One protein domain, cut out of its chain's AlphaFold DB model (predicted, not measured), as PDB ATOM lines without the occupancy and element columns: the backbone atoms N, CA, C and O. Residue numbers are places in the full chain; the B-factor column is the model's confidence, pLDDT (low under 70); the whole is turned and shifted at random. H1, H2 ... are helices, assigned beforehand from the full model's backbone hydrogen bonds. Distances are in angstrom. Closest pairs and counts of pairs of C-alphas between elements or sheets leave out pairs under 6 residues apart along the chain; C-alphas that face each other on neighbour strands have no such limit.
ATOM      1  N   LEU A 280      11.866  84.032  28.203       60.06
ATOM      2  CA  LEU A 280      12.547  84.161  26.900       60.06
ATOM      3  C   LEU A 280      12.712  82.803  26.207       60.06
ATOM      4  O   LEU A 280      12.463  82.678  25.010       60.06
ATOM      5  N   THR A 281      13.109  81.779  26.964       65.81
ATOM      6  CA  THR A 281      13.210  80.403  26.457       65.81
ATOM      7  C   THR A 281      11.846  79.895  25.999       65.81
ATOM      8  O   THR A 281      11.741  79.328  24.914       65.81
ATOM      9  N   ASP A 282      10.800  80.162  26.782       67.00
ATOM     10  CA  ASP A 282       9.432  79.752  26.461       67.00
ATOM     11  C   ASP A 282       8.882  80.525  25.260       67.00
ATOM     12  O   ASP A 282       8.256  79.933  24.387       67.00
ATOM     13  N   ALA A 283       9.175  81.824  25.151       62.28
ATOM     14  CA  ALA A 283       8.803  82.650  24.009       62.28
ATOM     15  C   ALA A 283       9.510  82.198  22.725       62.28
ATOM     16  O   ALA A 283       8.881  82.131  21.671       62.28
ATOM     17  N   LEU A 284      10.795  81.837  22.799       60.47
ATOM     18  CA  LEU A 284      11.538  81.307  21.656       60.47
ATOM     19  C   LEU A 284      11.026  79.919  21.245       60.47
ATOM     20  O   LEU A 284      10.881  79.643  20.054       60.47
ATOM     21  N   ALA A 285      10.707  79.062  22.217       63.69
ATOM     22  CA  ALA A 285      10.099  77.760  21.964       63.69
ATOM     23  C   ALA A 285       8.701  77.902  21.338       63.69
ATOM     24  O   ALA A 285       8.400  77.218  20.360       63.69
ATOM     25  N   ALA A 286       7.885  78.829  21.844       64.25
ATOM     26  CA  ALA A 286       6.566  79.144  21.306       64.25
ATOM     27  C   ALA A 286       6.656  79.714  19.885       64.25
ATOM     28  O   ALA A 286       5.939  79.247  19.008       64.25
ATOM     29  N   ALA A 287       7.583  80.639  19.619       58.50
ATOM     30  CA  ALA A 287       7.816  81.172  18.277       58.50
ATOM     31  C   ALA A 287       8.238  80.070  17.291       58.50
ATOM     32  O   ALA A 287       7.703  79.985  16.185       58.50
ATOM     33  N   GLY A 288       9.145  79.177  17.706       65.12
ATOM     34  CA  GLY A 288       9.509  77.996  16.920       65.12
ATOM     35  C   GLY A 288       8.308  77.087  16.646       65.12
ATOM     36  O   GLY A 288       8.144  76.603  15.527       65.12
ATOM     37  N   GLN A 289       7.430  76.908  17.635       75.00
ATOM     38  CA  GLN A 289       6.205  76.127  17.488       75.00
ATOM     39  C   GLN A 289       5.226  76.764  16.496       75.00
ATOM     40  O   GLN A 289       4.726  76.077  15.610       75.00
ATOM     41  N   THR A 290       5.022  78.080  16.577       70.75
ATOM     42  CA  THR A 290       4.174  78.829  15.641       70.75
ATOM     43  C   THR A 290       4.671  78.704  14.203       70.75
ATOM     44  O   THR A 290       3.863  78.514  13.299       70.75
ATOM     45  N   ILE A 291       5.988  78.764  13.976       74.75
ATOM     46  CA  ILE A 291       6.570  78.609  12.634       74.75
ATOM     47  C   ILE A 291       6.317  77.202  12.087       74.75
ATOM     48  O   ILE A 291       5.887  77.064  10.941       74.75
ATOM     49  N   ARG A 292       6.551  76.156  12.890       79.50
ATOM     50  CA  ARG A 292       6.278  74.773  12.466       79.50
ATOM     51  C   ARG A 292       4.814  74.563  12.132       79.50
ATOM     52  O   ARG A 292       4.505  74.002  11.083       79.50
ATOM     53  N   ASP A 293       3.930  75.062  12.988       74.69
ATOM     54  CA  ASP A 293       2.496  74.952  12.779       74.69
ATOM     55  C   ASP A 293       2.070  75.703  11.514       74.69
ATOM     56  O   ASP A 293       1.310  75.168  10.713       74.69
ATOM     57  N   ALA A 294       2.603  76.902  11.265       72.31
ATOM     58  CA  ALA A 294       2.321  77.657  10.047       72.31
ATOM     59  C   ALA A 294       2.756  76.906   8.777       72.31
ATOM     60  O   ALA A 294       1.992  76.847   7.815       72.31
ATOM     61  N   ILE A 295       3.949  76.298   8.778       74.25
ATOM     62  CA  ILE A 295       4.458  75.526   7.633       74.25
ATOM     63  C   ILE A 295       3.589  74.289   7.379       74.25
ATOM     64  O   ILE A 295       3.148  74.074   6.252       74.25
ATOM     65  N   CYS A 296       3.310  73.494   8.413       80.38
ATOM     66  CA  CYS A 296       2.481  72.295   8.291       80.38
ATOM     67  C   CYS A 296       1.061  72.633   7.813       80.38
ATOM     68  O   CYS A 296       0.584  72.026   6.854       80.38
ATOM     69  N   ASN A 297       0.429  73.657   8.397       79.12
ATOM     70  CA  ASN A 297      -0.909  74.099   8.002       79.12
ATOM     71  C   ASN A 297      -0.946  74.615   6.555       79.12
ATOM     72  O   ASN A 297      -1.863  74.270   5.810       79.12
ATOM     73  N   ALA A 298       0.060  75.387   6.125       74.75
ATOM     74  CA  ALA A 298       0.173  75.846   4.736       74.75
ATOM     75  C   ALA A 298       0.318  74.680   3.744       74.75
ATOM     76  O   ALA A 298      -0.131  74.765   2.605       74.75
ATOM     77  N   LEU A 299       0.906  73.573   4.197       77.44
ATOM     78  CA  LEU A 299       1.070  72.336   3.440       77.44
ATOM     79  C   LEU A 299      -0.048  71.324   3.724       77.44
ATOM     80  O   LEU A 299       0.141  70.135   3.498       77.44
ATOM     81  N   GLY A 300      -1.211  71.765   4.212       76.06
ATOM     82  CA  GLY A 300      -2.416  70.937   4.339       76.06
ATOM     83  C   GLY A 300      -2.475  70.011   5.558       76.06
ATOM     84  O   GLY A 300      -3.418  69.227   5.668       76.06
ATOM     85  N   PHE A 301      -1.523  70.101   6.488       75.50
ATOM     86  CA  PHE A 301      -1.543  69.381   7.762       75.50
ATOM     87  C   PHE A 301      -2.166  70.281   8.827       75.50
ATOM     88  O   PHE A 301      -1.525  71.216   9.294       75.50
ATOM     89  N   SER A 302      -3.427  70.026   9.182       78.94
ATOM     90  CA  SER A 302      -4.161  70.862  10.130       78.94
ATOM     91  C   SER A 302      -3.751  70.606  11.580       78.94
ATOM     92  O   SER A 302      -3.643  69.458  12.015       78.94
ATOM     93  N   GLY A 303      -3.604  71.676  12.361       80.44
ATOM     94  CA  GLY A 303      -3.440  71.586  13.808       80.44
ATOM     95  C   GLY A 303      -2.380  72.515  14.387       80.44
ATOM     96  O   GLY A 303      -1.945  73.482  13.766       80.44
ATOM     97  N   SER A 304      -2.023  72.219  15.634       79.94
ATOM     98  CA  SER A 304      -0.944  72.870  16.379       79.94
ATOM     99  C   SER A 304      -0.126  71.808  17.111       79.94
ATOM    100  O   SER A 304      -0.623  70.700  17.327       79.94
ATOM    101  N   GLY A 305       1.101  72.135  17.511       82.62
ATOM    102  CA  GLY A 305       1.994  71.177  18.175       82.62
ATOM    103  C   GLY A 305       2.826  70.327  17.209       82.62
ATOM    104  O   GLY A 305       3.351  69.289  17.607       82.62
ATOM    105  N   HIS A 306       2.966  70.760  15.956       83.12
ATOM    106  CA  HIS A 306       3.792  70.098  14.959       83.12
ATOM    107  C   HIS A 306       5.274  70.083  15.354       83.12
ATOM    108  O   HIS A 306       5.852  71.075  15.811       83.12
ATOM    109  N   THR A 307       5.898  68.931  15.162       89.12
ATOM    110  CA  THR A 307       7.313  68.670  15.420       89.12
ATOM    111  C   THR A 307       8.164  68.944  14.181       89.12
ATOM    112  O   THR A 307       7.654  69.077  13.069       89.12
ATOM    113  N   ASP A 308       9.489  68.986  14.343       81.00
ATOM    114  CA  ASP A 308      10.411  69.092  13.202       81.00
ATOM    115  C   ASP A 308      10.216  67.925  12.206       81.00
ATOM    116  O   ASP A 308      10.358  68.101  10.996       81.00
ATOM    117  N   ALA A 309       9.833  66.739  12.697       81.88
ATOM    118  CA  ALA A 309       9.531  65.579  11.860       81.88
ATOM    119  C   ALA A 309       8.254  65.777  11.029       81.88
ATOM    120  O   ALA A 309       8.227  65.383   9.864       81.88
ATOM    121  N   ASP A 310       7.234  66.431  11.593       79.81
ATOM    122  CA  ASP A 310       6.001  66.761  10.871       79.81
ATOM    123  C   ASP A 310       6.278  67.764   9.749       79.81
ATOM    124  O   ASP A 310       5.779  67.595   8.638       79.81
ATOM    125  N   VAL A 311       7.149  68.751   9.992       79.75
ATOM    126  CA  VAL A 311       7.577  69.707   8.958       79.75
ATOM    127  C   VAL A 311       8.317  69.001   7.823       79.75
ATOM    128  O   VAL A 311       8.023  69.236   6.652       79.75
ATOM    129  N   ILE A 312       9.254  68.102   8.141       82.25
ATOM    130  CA  ILE A 312       9.962  67.308   7.123       82.25
ATOM    131  C   ILE A 312       8.973  66.441   6.339       82.25
ATOM    132  O   ILE A 312       9.063  66.351   5.113       82.25
ATOM    133  N   HIS A 313       8.018  65.817   7.024       80.69
ATOM    134  CA  HIS A 313       6.989  65.010   6.385       80.69
ATOM    135  C   HIS A 313       6.116  65.847   5.440       80.69
ATOM    136  O   HIS A 313       5.896  65.434   4.302       80.69
ATOM    137  N   ALA A 314       5.707  67.046   5.861       78.44
ATOM    138  CA  ALA A 314       4.919  67.968   5.052       78.44
ATOM    139  C   ALA A 314       5.684  68.465   3.814       78.44
ATOM    140  O   ALA A 314       5.139  68.484   2.712       78.44
ATOM    141  N   LEU A 315       6.970  68.799   3.961       80.75
ATOM    142  CA  LEU A 315       7.821  69.266   2.859       80.75
ATOM    143  C   LEU A 315       8.189  68.162   1.861       80.75
ATOM    144  O   LEU A 315       8.457  68.446   0.696       80.75
ATOM    145  N   THR A 316       8.218  66.904   2.301       81.31
ATOM    146  CA  THR A 316       8.492  65.755   1.421       81.31
ATOM    147  C   THR A 316       7.228  65.181   0.783       81.31
ATOM    148  O   THR A 316       7.328  64.499  -0.234       81.31
ATOM    149  N   ASN A 317       6.047  65.489   1.328       78.88
ATOM    150  CA  ASN A 317       4.742  65.031   0.844       78.88
ATOM    151  C   ASN A 317       3.804  66.215   0.579       78.88
ATOM    152  O   ASN A 317       2.656  66.215   1.022       78.88
ATOM    153  N   ILE A 318       4.306  67.229  -0.133       78.56
ATOM    154  CA  ILE A 318       3.543  68.437  -0.470       78.56
ATOM    155  C   ILE A 318       2.228  68.027  -1.154       78.56
ATOM    156  O   ILE A 318       2.272  67.366  -2.200       78.56
ATOM    157  N   PRO A 319       1.057  68.394  -0.602       70.94
ATOM    158  CA  PRO A 319      -0.210  68.026  -1.205       70.94
ATOM    159  C   PRO A 319      -0.403  68.701  -2.554       70.94
ATOM    160  O   PRO A 319      -0.075  69.869  -2.747       70.94
ATOM    161  N   LYS A 320      -1.066  67.978  -3.450       64.75
ATOM    162  CA  LYS A 320      -1.494  68.439  -4.774       64.75
ATOM    163  C   LYS A 320      -2.238  69.788  -4.733       64.75
ATOM    164  O   LYS A 320      -1.979  70.656  -5.555       64.75
ATOM    165  N   ALA A 321      -3.080  69.995  -3.717       67.12
ATOM    166  CA  ALA A 321      -3.811  71.248  -3.508       67.12
ATOM    167  C   ALA A 321      -2.897  72.460  -3.211       67.12
ATOM    168  O   ALA A 321      -3.223  73.583  -3.573       67.12
ATOM    169  N   ALA A 322      -1.723  72.254  -2.598       64.69
ATOM    170  CA  ALA A 322      -0.761  73.328  -2.318       64.69
ATOM    171  C   ALA A 322       0.039  73.766  -3.567       64.69
ATOM    172  O   ALA A 322       0.761  74.760  -3.519       64.69
ATOM    173  N   VAL A 323      -0.095  73.038  -4.684       68.69
ATOM    174  CA  VAL A 323       0.464  73.366  -6.010       68.69
ATOM    175  C   VAL A 323      -0.634  73.587  -7.064       68.69
ATOM    176  O   VAL A 323      -0.368  73.529  -8.271       68.69
ATOM    177  N   GLU A 324      -1.869  73.859  -6.623       60.38
ATOM    178  CA  GLU A 324      -2.984  74.231  -7.501       60.38
ATOM    179  C   GLU A 324      -2.599  75.428  -8.387       60.38
ATOM    180  O   GLU A 324      -2.013  76.412  -7.935       60.38
TER     181      GLU A 324
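What this domain is: This is residues 280 to 324 of the 603 residues of an uncharacterized protein of Mycolicibacterium mucogenicum DSM 44124 (UniProt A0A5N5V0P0). A long helix, H1, makes most of a rod, with the shorter H2 side by side with its later part and a small turn of helix, H3, near the far end. The first residues of H1, 280 to 285, stick out free. The printed part has 45 residues with three named helices, H1, H2 and H3 in chain order, and no named strand: all helix. It is only just loose, close to compact, with a radius of gyration of the C-alphas of 11.3 A, and spans 39 by 16 by 13 A.

Where its parts are: H1, residues 280 to 298, begins at C-alpha 280 (12.547, 84.161, 26.900) and is 26.7 A long. H2 is residues 308 to 316, 12.4 A long. H3, residues 320 to 323, ends at C-alpha 323 (0.464, 73.366, -6.010).

How they stand to each other: H1 touches H2 with residues 292 to 296 alone; the closest C-alphas, of Cys 296 and Val 311, are 5.8 A apart. They run the same way at a shallow tilt of 24 degrees. H1 and H3 are close but not clearly touching, with closest C-alphas of Ala 298 and Ala 322 at 7.5 A. H2 and H3 are apart. In H1 and H2 every O i to N i+4 pair is within hydrogen-bond range; H3 is too short for such a pair.

The domain as a whole: The C-alphas of Leu 280 and Glu 324, the two farthest apart, are 39.0 A apart. The printed part has no cut. The link from H1 to H2 is short, and that from H2 to H3 is tight. The mean pLDDT of the printed part is 73.9, with residues 280 to 288 and 320 to 324 under 70.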